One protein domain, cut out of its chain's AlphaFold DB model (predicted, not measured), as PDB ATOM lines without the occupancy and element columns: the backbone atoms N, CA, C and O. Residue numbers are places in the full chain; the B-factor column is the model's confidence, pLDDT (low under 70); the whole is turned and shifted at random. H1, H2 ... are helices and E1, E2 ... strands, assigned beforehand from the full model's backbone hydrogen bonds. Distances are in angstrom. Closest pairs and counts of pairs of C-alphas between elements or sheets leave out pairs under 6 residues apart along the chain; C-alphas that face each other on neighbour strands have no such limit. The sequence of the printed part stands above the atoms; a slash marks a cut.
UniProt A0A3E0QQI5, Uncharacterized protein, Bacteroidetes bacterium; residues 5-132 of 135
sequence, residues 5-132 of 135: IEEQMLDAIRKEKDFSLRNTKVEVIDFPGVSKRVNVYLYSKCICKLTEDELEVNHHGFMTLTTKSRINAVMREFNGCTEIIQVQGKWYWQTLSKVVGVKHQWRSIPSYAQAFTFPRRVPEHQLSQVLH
ATOM      1  N   ILE A   5      29.741   5.893 -18.585       96.31
ATOM      2  CA  ILE A   5      30.053   5.543 -17.187       96.31
ATOM      3  C   ILE A   5      31.466   4.962 -17.016       96.31
ATOM      4  O   ILE A   5      32.102   5.203 -16.000       96.31
ATOM      5  N   GLU A   6      31.962   4.208 -17.998       97.62
ATOM      6  CA  GLU A   6      33.333   3.693 -18.004       97.62
ATOM      7  C   GLU A   6      34.327   4.821 -18.267       97.62
ATOM      8  O   GLU A   6      35.339   4.881 -17.589       97.62
ATOM      9  N   GLU A   7      34.022   5.757 -19.167       97.19
ATOM     10  CA  GLU A   7      34.862   6.940 -19.401       97.19
ATOM     11  C   GLU A   7      35.016   7.784 -18.130       97.19
ATOM     12  O   GLU A   7      36.134   8.127 -17.757       97.19
ATOM     13  N   GLN A   8      33.914   8.061 -17.425       98.06
ATOM     14  CA  GLN A   8      33.931   8.805 -16.161       98.06
ATOM     15  C   GLN A   8      34.663   8.048 -15.047       98.06
ATOM     16  O   GLN A   8      35.420   8.646 -14.289       98.06
ATOM     17  N   MET A   9      34.470   6.729 -14.968       98.19
ATOM     18  CA  MET A   9      35.204   5.869 -14.038       98.19
ATOM     19  C   MET A   9      36.711   5.904 -14.322       98.19
ATOM     20  O   MET A   9      37.497   6.066 -13.396       98.19
ATOM     21  N   LEU A  10      37.125   5.777 -15.586       97.94
ATOM     22  CA  LEU A  10      38.536   5.831 -15.977       97.94
ATOM     23  C   LEU A  10      39.145   7.211 -15.711       97.94
ATOM     24  O   LEU A  10      40.259   7.288 -15.205       97.94
ATOM     25  N   ASP A  11      38.418   8.292 -16.000       97.75
ATOM     26  CA  ASP A  11      38.849   9.658 -15.689       97.75
ATOM     27  C   ASP A  11      39.076   9.860 -14.183       97.75
ATOM     28  O   ASP A  11      40.101  10.409 -13.785       97.75
ATOM     29  N   ALA A  12      38.177   9.341 -13.342       98.06
ATOM     30  CA  ALA A  12      38.321   9.382 -11.889       98.06
ATOM     31  C   ALA A  12      39.554   8.606 -11.394       98.06
ATOM     32  O   ALA A  12      40.287   9.112 -10.548       98.06
ATOM     33  N   ILE A  13      39.832   7.423 -11.958       97.19
ATOM     34  CA  ILE A  13      41.034   6.644 -11.610       97.19
ATOM     35  C   ILE A  13      42.305   7.397 -12.025       97.19
ATOM     36  O   ILE A  13      43.230   7.503 -11.227       97.19
ATOM     37  N   ARG A  14      42.354   7.960 -13.244       95.38
ATOM     38  CA  ARG A  14      43.518   8.724 -13.737       95.38
ATOM     39  C   ARG A  14      43.804   9.967 -12.901       95.38
ATOM     40  O   ARG A  14      44.961  10.302 -12.688       95.38
ATOM     41  N   LYS A  15      42.749  10.656 -12.468       95.94
ATOM     42  CA  LYS A  15      42.837  11.859 -11.630       95.94
ATOM     43  C   LYS A  15      42.970  11.544 -10.146       95.94
ATOM     44  O   LYS A  15      42.990  12.481  -9.355       95.94
ATOM     45  N   GLU A  16      42.996  10.260  -9.784       95.25
ATOM     46  CA  GLU A  16      43.035   9.790  -8.401       95.25
ATOM     47  C   GLU A  16      42.000  10.517  -7.541       95.25
ATOM     48  O   GLU A  16      42.299  11.071  -6.482       95.25
ATOM     49  N   LYS A  17      40.755  10.530  -8.028       97.38
ATOM     50  CA  LYS A  17      39.631  11.195  -7.378       97.38
ATOM     51  C   LYS A  17      38.520  10.201  -7.077       97.38
ATOM     52  O   LYS A  17      38.148   9.394  -7.931       97.38
ATOM     53  N   ASP A  18      37.931  10.334  -5.896       98.31
ATOM     54  CA  ASP A  18      36.710   9.616  -5.558       98.31
ATOM     55  C   ASP A  18      35.584   9.935  -6.544       98.31
ATOM     56  O   ASP A  18      35.362  11.079  -6.962       98.31
ATOM     57  N   PHE A  19      34.842   8.898  -6.909       98.38
ATOM     58  CA  PHE A  19      33.725   9.001  -7.834       98.38
ATOM     59  C   PHE A  19      32.655   7.982  -7.480       98.38
ATOM     60  O   PHE A  19      32.944   6.844  -7.121       98.38
ATOM     61  N   SER A  20      31.390   8.356  -7.633       97.62
ATOM     62  CA  SER A  20      30.280   7.421  -7.510       97.62
ATOM     63  C   SER A  20      29.189   7.773  -8.504       97.62
ATOM     64  O   SER A  20      28.747   8.918  -8.581       97.62
ATOM     65  N   LEU A  21      28.751   6.778  -9.273       97.31
ATOM     66  CA  LEU A  21      27.605   6.906 -10.156       97.31
ATOM     67  C   LEU A  21      26.901   5.561 -10.326       97.31
ATOM     68  O   LEU A  21      27.489   4.574 -10.774       97.31
ATOM     69  N   ARG A  22      25.590   5.550 -10.055       95.25
ATOM     70  CA  ARG A  22      24.738   4.354 -10.123       95.25
ATOM     71  C   ARG A  22      25.329   3.217  -9.282       95.25
ATOM     72  O   ARG A  22      25.386   3.305  -8.067       95.25
ATOM     73  N   ASN A  23      25.751   2.143  -9.938       96.31
ATOM     74  CA  ASN A  23      26.302   0.947  -9.325       96.31
ATOM     75  C   ASN A  23      27.833   0.936  -9.307       96.31
ATOM     76  O   ASN A  23      28.393  -0.061  -8.867       96.31
ATOM     77  N   THR A  24      28.504   1.980  -9.797       98.00
ATOM     78  CA  THR A  24      29.965   2.051  -9.907       98.00
ATOM     79  C   THR A  24      30.523   3.101  -8.948       98.00
ATOM     80  O   THR A  24      30.033   4.227  -8.917       98.00
ATOM     81  N   LYS A  25      31.551   2.737  -8.174       98.62
ATOM     82  CA  LYS A  25      32.281   3.645  -7.273       98.62
ATOM     83  C   LYS A  25      33.783   3.500  -7.509       98.62
ATOM     84  O   LYS A  25      34.256   2.381  -7.669       98.62
ATOM     85  N   VAL A  26      34.510   4.606  -7.512       98.69
ATOM     86  CA  VAL A  26      35.969   4.670  -7.416       98.69
ATOM     87  C   VAL A  26      36.288   5.272  -6.055       98.69
ATOM     88  O   VAL A  26      35.683   6.272  -5.675       98.69
ATOM     89  N   GLU A  27      37.186   4.630  -5.324       98.62
ATOM     90  CA  GLU A  27      37.630   5.057  -4.000       98.62
ATOM     91  C   GLU A  27      39.152   5.083  -3.980       98.62
ATOM     92  O   GLU A  27      39.805   4.076  -4.276       98.62
ATOM     93  N   VAL A  28      39.702   6.242  -3.658       98.06
ATOM     94  CA  VAL A  28      41.136   6.469  -3.539       98.06
ATOM     95  C   VAL A  28      41.501   6.275  -2.081       98.06
ATOM     96  O   VAL A  28      40.970   6.930  -1.189       98.06
ATOM     97  N   ILE A  29      42.407   5.342  -1.840       97.19
ATOM     98  CA  ILE A  29      42.901   5.033  -0.509       97.19
ATOM     99  C   ILE A  29      44.372   5.401  -0.496       97.19
ATOM    100  O   ILE A  29      45.192   4.742  -1.135       97.19
ATOM    101  N   ASP A  30      44.673   6.461   0.235       94.62
ATOM    102  CA  ASP A  30      46.023   6.956   0.433       94.62
ATOM    103  C   ASP A  30      46.403   6.777   1.903       94.62
ATOM    104  O   ASP A  30      45.738   7.301   2.800       94.62
ATOM    105  N   PHE A  31      47.443   5.983   2.141       91.94
ATOM    106  CA  PHE A  31      48.115   5.872   3.426       91.94
ATOM    107  C   PHE A  31      49.468   6.574   3.284       91.94
ATOM    108  O   PHE A  31      50.411   5.953   2.773       91.94
ATOM    109  N   PRO A  32      49.580   7.843   3.722       89.88
ATOM    110  CA  PRO A  32      50.775   8.646   3.512       89.88
ATOM    111  C   PRO A  32      52.042   7.931   3.987       89.88
ATOM    112  O   PRO A  32      52.123   7.488   5.131       89.88
ATOM    113  N   GLY A  33      53.023   7.804   3.090       86.00
ATOM    114  CA  GLY A  33      54.305   7.147   3.370       86.00
ATOM    115  C   GLY A  33      54.264   5.615   3.441       86.00
ATOM    116  O   GLY A  33      55.287   5.013   3.746       86.00
ATOM    117  N   VAL A  34      53.118   4.980   3.166       90.88
ATOM    118  CA  VAL A  34      52.963   3.517   3.228       90.88
ATOM    119  C   VAL A  34      52.512   2.945   1.892       90.88
ATOM    120  O   VAL A  34      53.184   2.089   1.327       90.88
ATOM    121  N   SER A  35      51.347   3.365   1.395       90.38
ATOM    122  CA  SER A  35      50.804   2.844   0.140       90.38
ATOM    123  C   SER A  35      49.684   3.726  -0.384       90.38
ATOM    124  O   SER A  35      48.908   4.287   0.389       90.38
ATOM    125  N   LYS A  36      49.546   3.767  -1.705       93.69
ATOM    126  CA  LYS A  36      48.407   4.380  -2.379       93.69
ATOM    127  C   LYS A  36      47.762   3.363  -3.301       93.69
ATOM    128  O   LYS A  36      48.445   2.624  -4.011       93.69
ATOM    129  N   ARG A  37      46.434   3.304  -3.284       95.81
ATOM    130  CA  ARG A  37      45.671   2.433  -4.177       95.81
ATOM    131  C   ARG A  37      44.338   3.041  -4.560       95.81
ATOM    132  O   ARG A  37      43.741   3.802  -3.806       95.81
ATOM    133  N   VAL A  38      43.838   2.627  -5.715       98.12
ATOM    134  CA  VAL A  38      42.509   2.985  -6.202       98.12
ATOM    135  C   VAL A  38      41.669   1.719  -6.301       98.12
ATOM    136  O   VAL A  38      42.016   0.777  -7.015       98.12
ATOM    137  N   ASN A  39      40.549   1.689  -5.588       98.50
ATOM    138  CA  ASN A  39      39.590   0.597  -5.648       98.50
ATOM    139  C   ASN A  39      38.424   0.975  -6.560       98.50
ATOM    140  O   ASN A  39      37.855   2.062  -6.455       98.50
ATOM    141  N   VAL A  40      38.005   0.038  -7.404       98.50
ATOM    142  CA  VAL A  40      36.802   0.153  -8.227       98.50
ATOM    143  C   VAL A  40      35.773  -0.837  -7.720       98.50
ATOM    144  O   VAL A  40      36.021  -2.042  -7.661       98.50
ATOM    145  N   TYR A  41      34.587  -0.339  -7.400       98.56
ATOM    146  CA  TYR A  41      33.468  -1.135  -6.933       98.56
ATOM    147  C   TYR A  41      32.357  -1.198  -7.973       98.56
ATOM    148  O   TYR A  41      32.041  -0.208  -8.637       98.56
ATOM    149  N   LEU A  42      31.706  -2.356  -8.040       98.12
ATOM    150  CA  LEU A  42      30.441  -2.564  -8.730       98.12
ATOM    151  C   LEU A  42      29.446  -3.219  -7.760       98.12
ATOM    152  O   LEU A  42      29.753  -4.260  -7.190       98.12
ATOM    153  N   TYR A  43      28.271  -2.615  -7.550       94.75
ATOM    154  CA  TYR A  43      27.279  -3.060  -6.550       94.75
ATOM    155  C   TYR A  43      27.901  -3.316  -5.161       94.75
ATOM    156  O   TYR A  43      27.676  -4.354  -4.540       94.75
ATOM    157  N   SER A  44      28.746  -2.390  -4.700       95.38
ATOM    158  CA  SER A  44      29.475  -2.481  -3.420       95.38
ATOM    159  C   SER A  44      30.497  -3.624  -3.314       95.38
ATOM    160  O   SER A  44      31.074  -3.829  -2.247       95.38
ATOM    161  N   LYS A  45      30.783  -4.352  -4.399       97.81
ATOM    162  CA  LYS A  45      31.863  -5.350  -4.464       97.81
ATOM    163  C   LYS A  45      33.091  -4.739  -5.124       97.81
ATOM    164  O   LYS A  45      32.965  -4.157  -6.195       97.81
ATOM    165  N   CYS A  46      34.259  -4.864  -4.494       98.25
ATOM    166  CA  CYS A  46      35.520  -4.368  -5.049       98.25
ATOM    167  C   CYS A  46      35.952  -5.260  -6.217       98.25
ATOM    168  O   CYS A  46      36.429  -6.370  -5.992       98.25
ATOM    169  N   ILE A  47      35.741  -4.804  -7.449       98.38
ATOM    170  CA  ILE A  47      36.035  -5.585  -8.653       98.38
ATOM    171  C   ILE A  47      37.438  -5.351  -9.202       98.38
ATOM    172  O   ILE A  47      37.948  -6.215  -9.914       98.38
ATOM    173  N   CYS A  48      38.057  -4.214  -8.876       98.25
ATOM    174  CA  CYS A  48      39.450  -3.932  -9.205       98.25
ATOM    175  C   CYS A  48      40.138  -3.206  -8.046       98.25
ATOM    176  O   CYS A  48      39.541  -2.317  -7.438       98.25
ATOM    177  N   LYS A  49      41.400  -3.537  -7.791       98.25
ATOM    178  CA  LYS A  49      42.305  -2.808  -6.900       98.25
ATOM    179  C   LYS A  49      43.574  -2.512  -7.686       98.25
ATOM    180  O   LYS A  49      44.232  -3.434  -8.157       98.25
ATOM    181  N   LEU A  50      43.876  -1.234  -7.846       97.06
ATOM    182  CA  LEU A  50      45.014  -0.744  -8.611       97.06
ATOM    183  C   LEU A  50      46.028  -0.115  -7.652       97.06
ATOM    184  O   LEU A  50      45.683   0.828  -6.940       97.06
ATOM    185  N   THR A  51      47.251  -0.634  -7.631       94.69
ATOM    186  CA  THR A  51      48.408  -0.064  -6.920       94.69
ATOM    187  C   THR A  51      49.368   0.570  -7.931       94.69
ATOM    188  O   THR A  51      49.013   0.743  -9.102       94.69
ATOM    189  N   GLU A  52      50.559   0.970  -7.495       90.44
ATOM    190  CA  GLU A  52      51.613   1.464  -8.387       90.44
ATOM    191  C   GLU A  52      52.073   0.396  -9.393       90.44
ATOM    192  O   GLU A  52      52.182   0.690 -10.582       90.44
ATOM    193  N   ASP A  53      52.215  -0.854  -8.952       91.56
ATOM    194  CA  ASP A  53      52.800  -1.923  -9.771       91.56
ATOM    195  C   ASP A  53      51.776  -2.924 -10.311       91.56
ATOM    196  O   ASP A  53      52.012  -3.599 -11.316       91.56
ATOM    197  N   GLU A  54      50.619  -3.044  -9.659       95.56
ATOM    198  CA  GLU A  54      49.706  -4.161  -9.877       95.56
ATOM    199  C   GLU A  54      48.253  -3.726 -10.074       95.56
ATOM    200  O   GLU A  54      47.767  -2.720  -9.551       95.56
ATOM    201  N   LEU A  55      47.531  -4.555 -10.824       97.19
ATOM    202  CA  LEU A  55      46.088  -4.521 -10.983       97.19
ATOM    203  C   LEU A  55      45.513  -5.880 -10.570       97.19
ATOM    204  O   LEU A  55      45.623  -6.868 -11.296       97.19
ATOM    205  N   GLU A  56      44.863  -5.918  -9.413       98.12
ATOM    206  CA  GLU A  56      44.084  -7.064  -8.946       98.12
ATOM    207  C   GLU A  56      42.635  -6.927  -9.429       98.12
ATOM    208  O   GLU A  56      42.025  -5.860  -9.327       98.12
ATOM    209  N   VAL A  57      42.057  -8.016  -9.929       98.12
ATOM    210  CA  VAL A  57      40.676  -8.091 -10.413       98.12
ATOM    211  C   VAL A  57      39.948  -9.257  -9.760       98.12
ATOM    212  O   VAL A  57      40.464 -10.370  -9.718       98.12
ATOM    213  N   ASN A  58      38.710  -9.029  -9.315       97.56
ATOM    214  CA  ASN A  58      37.851 -10.071  -8.755       97.56
ATOM    215  C   ASN A  58      36.388  -9.843  -9.160       97.56
ATOM    216  O   ASN A  58      35.784  -8.832  -8.826       97.56
ATOM    217  N   HIS A  59      35.775 -10.792  -9.866       96.69
ATOM    218  CA  HIS A  59      34.366 -10.676 -10.265       96.69
ATOM    219  C   HIS A  59      33.383 -11.082  -9.153       96.69
ATOM    220  O   HIS A  59      32.176 -10.939  -9.335       96.69
ATOM    221  N   HIS A  60      33.865 -11.589  -8.010       96.62
ATOM    222  CA  HIS A  60      33.076 -12.009  -6.840       96.62
ATOM    223  C   HIS A  60      31.955 -13.011  -7.163       96.62
ATOM    224  O   HIS A  60      30.911 -13.016  -6.519       96.62
ATOM    225  N   GLY A  61      32.142 -13.834  -8.198       94.50
ATOM    226  CA  GLY A  61      31.119 -14.756  -8.708       94.50
ATOM    227  C   GLY A  61      30.039 -14.112  -9.593       94.50
ATOM    228  O   GLY A  61      29.193 -14.806 -10.151       94.50
ATOM    229  N   PHE A  62      30.080 -12.793  -9.807       94.88
ATOM    230  CA  PHE A  62      29.115 -12.072 -10.641       94.88
ATOM    231  C   PHE A  62      29.539 -12.042 -12.113       94.88
ATOM    232  O   PHE A  62      30.106 -11.063 -12.602       94.88
ATOM    233  N   MET A  63      29.192 -13.098 -12.848       94.69
ATOM    234  CA  MET A  63      29.496 -13.281 -14.278       94.69
ATOM    235  C   MET A  63      28.549 -12.484 -15.201       94.69
ATOM    236  O   MET A  63      27.953 -13.023 -16.132       94.69
ATOM    237  N   THR A  64      28.370 -11.185 -14.938       95.69
ATOM    238  CA  THR A  64      27.418 -10.326 -15.673       95.69
ATOM    239  C   THR A  64      28.089  -9.475 -16.752       95.69
ATOM    240  O   THR A  64      29.262  -9.110 -16.640       95.69
ATOM    241  N   LEU A  65      27.326  -9.066 -17.774       95.25
ATOM    242  CA  LEU A  65      27.810  -8.143 -18.812       95.25
ATOM    243  C   LEU A  65      28.349  -6.831 -18.222       95.25
ATOM    244  O   LEU A  65      29.349  -6.298 -18.699       95.25
ATOM    245  N   THR A  66      27.711  -6.320 -17.166       95.75
ATOM    246  CA  THR A  66      28.156  -5.103 -16.484       95.75
ATOM    247  C   THR A  66      29.494  -5.323 -15.787       95.75
ATOM    248  O   THR A  66      30.399  -4.516 -15.991       95.75
ATOM    249  N   THR A  67      29.657  -6.425 -15.048       97.06
ATOM    250  CA  THR A  67      30.929  -6.782 -14.400       97.06
ATOM    251  C   THR A  67      32.056  -6.886 -15.426       97.06
ATOM    252  O   THR A  67      33.072  -6.208 -15.279       97.06
ATOM    253  N   LYS A  68      31.836  -7.631 -16.521       97.06
ATOM    254  CA  LYS A  68      32.818  -7.804 -17.606       97.06
ATOM    255  C   LYS A  68      33.275  -6.469 -18.168       97.06
ATOM    256  O   LYS A  68      34.458  -6.234 -18.357       97.06
ATOM    257  N   SER A  69      32.317  -5.592 -18.446       96.94
ATOM    258  CA  SER A  69      32.579  -4.320 -19.108       96.94
ATOM    259  C   SER A  69      33.376  -3.351 -18.236       96.94
ATOM    260  O   SER A  69      34.272  -2.687 -18.745       96.94
ATOM    261  N   ARG A  70      33.095  -3.292 -16.924       97.75
ATOM    262  CA  ARG A  70      33.878  -2.463 -15.985       97.75
ATOM    263  C   ARG A  70      35.298  -2.991 -15.853       97.75
ATOM    264  O   ARG A  70      36.234  -2.214 -15.991       97.75
ATOM    265  N   ILE A  71      35.438  -4.302 -15.658       97.94
ATOM    266  CA  ILE A  71      36.748  -4.949 -15.584       97.94
ATOM    267  C   ILE A  71      37.535  -4.698 -16.871       97.94
ATOM    268  O   ILE A  71      38.650  -4.204 -16.805       97.94
ATOM    269  N   ASN A  72      36.952  -4.954 -18.044       97.31
ATOM    270  CA  ASN A  72      37.642  -4.753 -19.319       97.31
ATOM    271  C   ASN A  72      38.027  -3.293 -19.561       97.31
ATOM    272  O   ASN A  72      39.073  -3.050 -20.151       97.31
ATOM    273  N   ALA A  73      37.220  -2.322 -19.118       97.38
ATOM    274  CA  ALA A  73      37.593  -0.913 -19.208       97.38
ATOM    275  C   ALA A  73      38.871  -0.624 -18.401       97.38
ATOM    276  O   ALA A  73      39.809  -0.049 -18.948       97.38
ATOM    277  N   VAL A  74      38.940  -1.082 -17.145       97.50
ATOM    278  CA  VAL A  74      40.130  -0.922 -16.286       97.50
ATOM    279  C   VAL A  74      41.322  -1.706 -16.841       97.50
ATOM    280  O   VAL A  74      42.413  -1.160 -16.957       97.50
ATOM    281  N   MET A  75      41.121  -2.961 -17.247       96.38
ATOM    282  CA  MET A  75      42.172  -3.823 -17.796       96.38
ATOM    283  C   MET A  75      42.798  -3.236 -19.061       96.38
ATOM    284  O   MET A  75      44.018  -3.191 -19.177       96.38
ATOM    285  N   ARG A  76      41.990  -2.742 -20.004       94.00
ATOM    286  CA  ARG A  76      42.504  -2.147 -21.247       94.00
ATOM    287  C   ARG A  76      43.300  -0.868 -20.995       94.00
ATOM    288  O   ARG A  76      44.277  -0.633 -21.695       94.00
ATOM    289  N   GLU A  77      42.893  -0.072 -20.010       94.06
ATOM    290  CA  GLU A  77      43.580   1.170 -19.655       94.06
ATOM    291  C   GLU A  77      44.891   0.907 -18.902       94.06
ATOM    292  O   GLU A  77      45.944   1.413 -19.284       94.06
ATOM    293  N   PHE A  78      44.826   0.107 -17.835       94.69
ATOM    294  CA  PHE A  78      45.892   0.023 -16.839       94.69
ATOM    295  C   PHE A  78      46.724  -1.252 -16.913       94.69
ATOM    296  O   PHE A  78      47.794  -1.270 -16.328       94.69
ATOM    297  N   ASN A  79      46.297  -2.296 -17.625       94.06
ATOM    298  CA  ASN A  79      47.152  -3.443 -17.961       94.06
ATOM    299  C   ASN A  79      47.536  -3.433 -19.450       94.06
ATOM    300  O   ASN A  79      48.691  -3.648 -19.795       94.06
ATOM    301  N   GLY A  80      46.576  -3.173 -20.341       89.69
ATOM    302  CA  GLY A  80      46.787  -3.014 -21.784       89.69
ATOM    303  C   GLY A  80      47.096  -4.298 -22.563       89.69
ATOM    304  O   GLY A  80      47.144  -4.252 -23.792       89.69
ATOM    305  N   CYS A  81      47.272  -5.435 -21.885       88.62
ATOM    306  CA  CYS A  81      47.727  -6.689 -22.492       88.62
ATOM    307  C   CYS A  81      46.737  -7.848 -22.331       88.62
ATOM    308  O   CYS A  81      46.933  -8.891 -22.947       88.62
ATOM    309  N   THR A  82      45.691  -7.702 -21.518       92.38
ATOM    310  CA  THR A  82      44.737  -8.781 -21.227       92.38
ATOM    311  C   THR A  82      43.315  -8.243 -21.151       92.38
ATOM    312  O   THR A  82      43.085  -7.132 -20.673       92.38
ATOM    313  N   GLU A  83      42.340  -9.040 -21.577       95.12
ATOM    314  CA  GLU A  83      40.919  -8.757 -21.381       95.12
ATOM    315  C   GLU A  83      40.099 -10.022 -21.117       95.12
ATOM    316  O   GLU A  83      40.561 -11.144 -21.325       95.12
ATOM    317  N   ILE A  84      38.861  -9.835 -20.664       96.88
ATOM    318  CA  ILE A  84      37.873 -10.903 -20.555       96.88
ATOM    319  C   ILE A  84      37.090 -11.012 -21.860       96.88
ATOM    320  O   ILE A  84      36.399 -10.068 -22.265       96.88
ATOM    321  N   ILE A  85      37.070 -12.209 -22.436       95.50
ATOM    322  CA  ILE A  85      36.111 -12.597 -23.472       95.50
ATOM    323  C   ILE A  85      35.063 -13.554 -22.922       95.50
ATOM    324  O   ILE A  85      35.257 -14.206 -21.897       95.50
ATOM    325  N   GLN A  86      33.932 -13.638 -23.619       95.38
ATOM    326  CA  GLN A  86      32.843 -14.539 -23.267       95.38
ATOM    327  C   GLN A  86      32.476 -15.396 -24.471       95.38
ATOM    328  O   GLN A  86      32.104 -14.860 -25.512       95.38
ATOM    329  N   VAL A  87      32.534 -16.714 -24.300       93.94
ATOM    330  CA  VAL A  87      32.204 -17.703 -25.329       93.94
ATOM    331  C   VAL A  87      31.220 -18.693 -24.723       93.94
ATOM    332  O   VAL A  87      31.506 -19.296 -23.692       93.94
ATOM    333  N   GLN A  88      30.032 -18.815 -25.327       93.56
ATOM    334  CA  GLN A  88      28.967 -19.727 -24.873       93.56
ATOM    335  C   GLN A  88      28.674 -19.623 -23.361       93.56
ATOM    336  O   GLN A  88      28.585 -20.615 -22.644       93.56
ATOM    337  N   GLY A  89      28.586 -18.393 -22.844       90.69
ATOM    338  CA  GLY A  89      28.303 -18.139 -21.427       90.69
ATOM    339  C   GLY A  89      29.501 -18.272 -20.478       90.69
ATOM    340  O   GLY A  89      29.413 -17.791 -19.352       90.69
ATOM    341  N   LYS A  90      30.636 -18.828 -20.917       95.12
ATOM    342  CA  LYS A  90      31.862 -18.967 -20.115       95.12
ATOM    343  C   LYS A  90      32.824 -17.817 -20.375       95.12
ATOM    344  O   LYS A  90      32.863 -17.288 -21.486       95.12
ATOM    345  N   TRP A  91      33.571 -17.411 -19.352       97.31
ATOM    346  CA  TRP A  91      34.550 -16.334 -19.474       97.31
ATOM    347  C   TRP A  91      35.970 -16.872 -19.525       97.31
ATOM    348  O   TRP A  91      36.297 -17.878 -18.891       97.31
ATOM    349  N   TYR A  92      36.807 -16.158 -20.267       96.88
ATOM    350  CA  TYR A  92      38.214 -16.475 -20.432       96.88
ATOM    351  C   TYR A  92      39.037 -15.196 -20.382       96.88
ATOM    352  O   TYR A  92      38.633 -14.177 -20.945       96.88
ATOM    353  N   TRP A  93      40.202 -15.270 -19.748       95.94
ATOM    354  CA  TRP A  93      41.265 -14.303 -19.964       95.94
ATOM    355  C   TRP A  93      41.868 -14.542 -21.341       95.94
ATOM    356  O   TRP A  93      42.213 -15.677 -21.677       95.94
ATOM    357  N   GLN A  94      42.004 -13.471 -22.110       93.56
ATOM    358  CA  GLN A  94      42.644 -13.466 -23.412       93.56
ATOM    359  C   GLN A  94      43.780 -12.451 -23.420       93.56
ATOM    360  O   GLN A  94      43.569 -11.275 -23.119       93.56
ATOM    361  N   THR A  95      44.970 -12.897 -23.813       89.62
ATOM    362  CA  THR A  95      46.091 -11.998 -24.095       89.62
ATOM    363  C   THR A  95      45.847 -11.243 -25.400       89.62
ATOM    364  O   THR A  95      45.559 -11.845 -26.437       89.62
ATOM    365  N   LEU A  96      46.014  -9.927 -25.349       83.00
ATOM    366  CA  LEU A  96      46.034  -9.038 -26.499       83.00
ATOM    367  C   LEU A  96      47.424  -9.114 -27.141       83.00
ATOM    368  O   LEU A  96      48.419  -8.747 -26.520       83.00
ATOM    369  N   SER A  97      47.504  -9.580 -28.386       75.00
ATOM    370  CA  SER A  97      48.733  -9.505 -29.182       75.00
ATOM    371  C   SER A  97      48.552  -8.490 -30.297       75.00
ATOM    372  O   SER A  97      47.588  -8.567 -31.057       75.00
ATOM    373  N   LYS A  98      49.503  -7.559 -30.422       66.69
ATOM    374  CA  LYS A  98      49.597  -6.662 -31.586       66.69
ATOM    375  C   LYS A  98      50.292  -7.326 -32.779       66.69
ATOM    376  O   LYS A  98      50.283  -6.773 -33.872       66.69
ATOM    377  N   VAL A  99      50.893  -8.499 -32.572       69.81
ATOM    378  CA  VAL A  99      51.576  -9.254 -33.623       69.81
ATOM    379  C   VAL A  99      50.552 -10.113 -34.356       69.81
ATOM    380  O   VAL A  99      49.947 -11.019 -33.774       69.81
ATOM    381  N   VAL A 100      50.379  -9.820 -35.644       65.50
ATOM    382  CA  VAL A 100      49.535 -10.593 -36.559       65.50
ATOM    383  C   VAL A 100      50.038 -12.041 -36.602       65.50
ATOM    384  O   VAL A 100      51.221 -12.285 -36.810       65.50
ATOM    385  N   GLY A 101      49.140 -13.006 -36.376       66.44
ATOM    386  CA  GLY A 101      49.449 -14.443 -36.432       66.44
ATOM    387  C   GLY A 101      49.791 -15.110 -35.093       66.44
ATOM    388  O   GLY A 101      49.882 -16.337 -35.040       66.44
ATOM    389  N   VAL A 102      49.922 -14.360 -33.992       69.88
ATOM    390  CA  VAL A 102      50.116 -14.964 -32.660       69.88
ATOM    391  C   VAL A 102      48.801 -15.546 -32.147       69.88
ATOM    392  O   VAL A 102      47.815 -14.829 -31.968       69.88
ATOM    393  N   LYS A 103      48.799 -16.852 -31.854       67.94
ATOM    394  CA  LYS A 103      47.655 -17.536 -31.239       67.94
ATOM    395  C   LYS A 103      47.353 -16.925 -29.873       67.94
ATOM    396  O   LYS A 103      48.205 -16.896 -28.989       67.94
ATOM    397  N   HIS A 104      46.124 -16.460 -29.694       74.19
ATOM    398  CA  HIS A 104      45.650 -15.982 -28.404       74.19
ATOM    399  C   HIS A 104      45.521 -17.162 -27.441       74.19
ATOM    400  O   HIS A 104      44.850 -18.146 -27.749       74.19
ATOM    401  N   GLN A 105      46.166 -17.068 -26.279       81.75
ATOM    402  CA  GLN A 105      45.962 -18.043 -25.215       81.75
ATOM    403  C   GLN A 105      44.704 -17.676 -24.440       81.75
ATOM    404  O   GLN A 105      44.520 -16.520 -24.052       81.75
ATOM    405  N   TRP A 106      43.830 -18.661 -24.247       90.69
ATOM    406  CA  TRP A 106      42.621 -18.518 -23.447       90.69
ATOM    407  C   TRP A 106      42.794 -19.280 -22.148       90.69
ATOM    408  O   TRP A 106      43.007 -20.492 -22.149       90.69
ATOM    409  N   ARG A 107      42.655 -18.571 -21.033       93.44
ATOM    410  CA  ARG A 107      42.627 -19.178 -19.703       93.44
ATOM    411  C   ARG A 107      41.224 -19.053 -19.139       93.44
ATOM    412  O   ARG A 107      40.692 -17.950 -19.076       93.44
ATOM    413  N   SER A 108      40.619 -20.169 -18.743       95.69
ATOM    414  CA  SER A 108      39.277 -20.157 -18.158       95.69
ATOM    415  C   SER A 108      39.236 -19.337 -16.869       95.69
ATOM    416  O   SER A 108      40.156 -19.379 -16.051       95.69
ATOM    417  N   ILE A 109      38.142 -18.598 -16.699       97.06
ATOM    418  CA  ILE A 109      37.796 -17.910 -15.456       97.06
ATOM    419  C   ILE A 109      36.693 -18.741 -14.791       97.06
ATOM    420  O   ILE A 109      35.664 -18.986 -15.434       97.06
ATOM    421  N   PRO A 110      36.883 -19.226 -13.552       95.62
ATOM    422  CA  PRO A 110      35.842 -19.967 -12.862       95.62
ATOM    423  C   PRO A 110      34.650 -19.062 -12.545       95.62
ATOM    424  O   PRO A 110      34.761 -17.844 -12.464       95.62
ATOM    425  N   SER A 111      33.483 -19.663 -12.337       93.31
ATOM    426  CA  SER A 111      32.271 -18.914 -11.988       93.31
ATOM    427  C   SER A 111      32.217 -18.483 -10.520       93.31
ATOM    428  O   SER A 111      31.361 -17.675 -10.172       93.31
ATOM    429  N   TYR A 112      33.088 -19.009  -9.654       94.81
ATOM    430  CA  TYR A 112      33.193 -18.611  -8.248       94.81
ATOM    431  C   TYR A 112      34.151 -17.428  -8.067       94.81
ATOM    432  O   TYR A 112      34.943 -17.121  -8.950       94.81
ATOM    433  N   ALA A 113      34.078 -16.749  -6.921       94.75
ATOM    434  CA  ALA A 113      34.946 -15.615  -6.621       94.75
ATOM    435  C   ALA A 113      36.427 -16.025  -6.634       94.75
ATOM    436  O   ALA A 113      36.860 -16.837  -5.817       94.75
ATOM    437  N   GLN A 114      37.201 -15.437  -7.542       96.00
ATOM    438  CA  GLN A 114      38.643 -15.614  -7.619       96.00
ATOM    439  C   GLN A 114      39.297 -14.277  -7.969       96.00
ATOM    440  O   GLN A 114      38.840 -13.570  -8.871       96.00
ATOM    441  N   ALA A 115      40.356 -13.937  -7.233       96.44
ATOM    442  CA  ALA A 115      41.199 -12.793  -7.541       96.44
ATOM    443  C   ALA A 115      42.282 -13.188  -8.553       96.44
ATOM    444  O   ALA A 115      42.838 -14.287  -8.489       96.44
ATOM    445  N   PHE A 116      42.582 -12.278  -9.471       97.44
ATOM    446  CA  PHE A 116      43.645 -12.394 -10.461       97.44
ATOM    447  C   PHE A 116      44.481 -11.123 -10.428       97.44
ATOM    448  O   PHE A 116      43.914 -10.033 -10.483       97.44
ATOM    449  N   THR A 117      45.801 -11.261 -10.377       97.12
ATOM    450  CA  THR A 117      46.726 -10.125 -10.372       97.12
ATOM    451  C   THR A 117      47.426 -10.023 -11.716       97.12
ATOM    452  O   THR A 117      47.864 -11.026 -12.283       97.12
ATOM    453  N   PHE A 118      47.514  -8.802 -12.226       95.50
ATOM    454  CA  PHE A 118      48.174  -8.458 -13.475       95.50
ATOM    455  C   PHE A 118      49.157  -7.312 -13.235       95.50
ATOM    456  O   PHE A 118      48.884  -6.461 -12.386       95.50
ATOM    457  N   PRO A 119      50.258  -7.228 -13.998       93.88
ATOM    458  CA  PRO A 119      51.124  -6.061 -13.934       93.88
ATOM    459  C   PRO A 119      50.361  -4.823 -14.414       93.88
ATOM    460  O   PRO A 119      49.632  -4.875 -15.419       93.88
ATOM    461  N   ARG A 120      50.542  -3.704 -13.717       91.31
ATOM    462  CA  ARG A 120      50.124  -2.397 -14.206       91.31
ATOM    463  C   ARG A 120      51.069  -1.980 -15.329       91.31
ATOM    464  O   ARG A 120      52.281  -2.166 -15.270       91.31
ATOM    465  N   ARG A 121      50.512  -1.403 -16.385       86.19
ATOM    466  CA  ARG A 121      51.284  -0.759 -17.436       86.19
ATOM    467  C   ARG A 121      52.026   0.419 -16.813       86.19
ATOM    468  O   ARG A 121      51.385   1.380 -16.388       86.19
ATOM    469  N   VAL A 122      53.356   0.355 -16.826       68.19
ATOM    470  CA  VAL A 122      54.213   1.492 -16.483       68.19
ATOM    471  C   VAL A 122      53.922   2.615 -17.484       68.19
ATOM    472  O   VAL A 122      54.029   2.396 -18.699       68.19
ATOM    473  N   PRO A 123      53.500   3.804 -17.030       60.22
ATOM    474  CA  PRO A 123      53.378   4.962 -17.897       60.22
ATOM    475  C   PRO A 123      54.726   5.273 -18.560       60.22
ATOM    476  O   PRO A 123      55.763   5.270 -17.907       60.22
ATOM    477  N   GLU A 124      54.718   5.591 -19.853       53.78
ATOM    478  CA  GLU A 124      55.935   5.792 -20.660       53.78
ATOM    479  C   GLU A 124      56.889   6.854 -20.068       53.78
ATOM    480  O   GLU A 124      58.106   6.749 -20.196       53.78
ATOM    481  N   HIS A 125      56.349   7.818 -19.312       48.72
ATOM    482  CA  HIS A 125      57.130   8.839 -18.613       48.72
ATOM    483  C   HIS A 125      58.022   8.283 -17.485       48.72
ATOM    484  O   HIS A 125      59.085   8.847 -17.238       48.72
ATOM    485  N   GLN A 126      57.662   7.165 -16.843       46.66
ATOM    486  CA  GLN A 126      58.501   6.508 -15.826       46.66
ATOM    487  C   GLN A 126      59.570   5.587 -16.437       46.66
ATOM    488  O   GLN A 126      60.598   5.353 -15.808       46.66
ATOM    489  N   LEU A 127      59.410   5.134 -17.690       52.38
ATOM    490  CA  LEU A 127      60.430   4.327 -18.383       52.38
ATOM    491  C   LEU A 127      61.717   5.121 -18.655       52.38
ATOM    492  O   LEU A 127      62.810   4.558 -18.647       52.38
ATOM    493  N   SER A 128      61.603   6.440 -18.839       49.88
ATOM    494  CA  SER A 128      62.759   7.314 -19.062       49.88
ATOM    495  C   SER A 128      63.637   7.509 -17.819       49.88
ATOM    496  O   SER A 128      64.836   7.705 -17.968       49.88
ATOM    497  N   GLN A 129      63.102   7.383 -16.601       47.62
ATOM    498  CA  GLN A 129      63.900   7.512 -15.371       47.62
ATOM    499  C   GLN A 129      64.701   6.242 -15.051       47.62
ATOM    500  O   GLN A 129      65.779   6.335 -14.477       47.62
ATOM    501  N   VAL A 130      64.236   5.068 -15.489       51.12
ATOM    502  CA  VAL A 130      64.924   3.780 -15.265       51.12
ATOM    503  C   VAL A 130      66.118   3.583 -16.213       51.12
ATOM    504  O   VAL A 130      67.059   2.864 -15.891       51.12
ATOM    505  N   LEU A 131      66.124   4.247 -17.374       49.62
ATOM    506  CA  LEU A 131      67.209   4.128 -18.357       49.62
ATOM    507  C   LEU A 131      68.415   5.044 -18.075       49.62
ATOM    508  O   LEU A 131      69.487   4.786 -18.607       49.62
ATOM    509  N   HIS A 132      68.279   6.062 -17.217       49.19
ATOM    510  CA  HIS A 132      69.371   7.000 -16.898       49.19
ATOM    511  C   HIS A 132      70.208   6.609 -15.667       49.19
ATOM    512  O   HIS A 132      71.150   7.316 -15.331       49.19
TER     513      HIS A 132
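Overview. This is residues 5 to 132 of the 135 residues of an uncharacterized protein of Bacteroidetes bacterium (UniProt A0A3E0QQI5). A strongly twisted antiparallel sheet of six strands, E1 E2 E3 E4 E5 E9, has two helices, H1 and H2, side by side over one face and its other face bare. H2 also packs on a second, small sheet, E6 E7 E8, while residues 124 to 132, with the helix H3, stick out from the body as a tail. The printed part has 128 residues with three named helices and nine named strands, in the order H1 E1 E2 E3 E4 E5 H2 E6 E7 E8 E9 H3, and its class is mixed, helices and strands. Both sheets are antiparallel, with the orders E1 E2 E3 E4 E5 E9 and E6 E7 E8. The whole is compact, with a radius of gyration of the C-alphas of 15.3 A and spans of 45 by 39 by 24 A.

Along the chain. H1, residues 5 to 14, begins with C-alpha 5 at (30.053, 5.543, -17.187) and is 14.3 A long. E1, residues 19 to 21, is followed by two long strands, E2, residues 24 to 31, 22.8 A, and E3, residues 35 to 42, 22.9 A. E4, residues 45 to 50, and E5, residues 54 to 58, complete a meander, E1 to E5, each strand the antiparallel neighbour of the one before. H2, residues 65 to 78, is the longest helix, 19.9 A from C-alpha 65 at (27.810, -8.143, -18.812) to C-alpha 78. E6, residues 82 to 87, 15.9 A, E7, residues 90 to 95, 16.3 A, and E8, residues 106 to 109, form a second meander. E9, residues 115 to 119, 13.6 A, precedes H3, residues 124 to 131, which ends with C-alpha 131 at (67.209, 4.128, -18.357).

Arrangement. In the large sheet E1 and E9 are the edge strands. The hairpin E1 and E2 has N 19 and O 26 at 3.0 A. The hairpin E2 and E3 has N 29 and O 37 at 2.8 A, within hydrogen-bond range. In the hairpin E3 and E4, N 40 and O 48 are 2.8 A apart, and in the hairpin E4 and E5, N 49 and O 56 are 2.9 A apart. E9 is antiparallel to E5, with N 57 and O 116 at 2.8 A. H1 and H2 are on the same face of this sheet, an arrangement of two layers, helices on one face of a sheet. H1 lies over E2 at a height over the sheet of 8.5 A and runs along the strands; its closest C-alphas to E2 are those of Met 9 and Val 26, 6.8 A. H2, at a height of 8.7 A, lies over E4, with 8 of its C-alphas falling on E4 and 2 on E5, only just short of lying over E5 too; the closest C-alphas of H2 and E4 are those of Ile 71 and Ile 47, 7.0 A. H1 and H2 touch, closest at the C-alphas of Glu 6 and Ala 73, 6.4 A, and run the same way at a shallow tilt of 33 degrees, only just short of steep. H2 is also on the small sheet, over E6, where the C-alphas of Asn 72 and Glu 83 are closest, 5.6 A. The hairpin E6 and E7 has N 85 and O 92 at 2.9 A, and the hairpin E7 and E8 has N 93 and O 107 at 2.8 A. E6 and E9 are only just apart, closest 8.5 A. In H1 and H2 every O i to N i+4 pair is within hydrogen-bond range; in H3 it is 0 of 4, beside 2 of 5 O i to N i+3 pairs.

Size, cuts and confidence. The C-alphas farthest apart are those of Gln 88 and His 132, 49.1 A. The printed part has no cut and no long link. The mean pLDDT of the printed part is 90.0, and residues 98 to 103 and 122 to 132 are under 70.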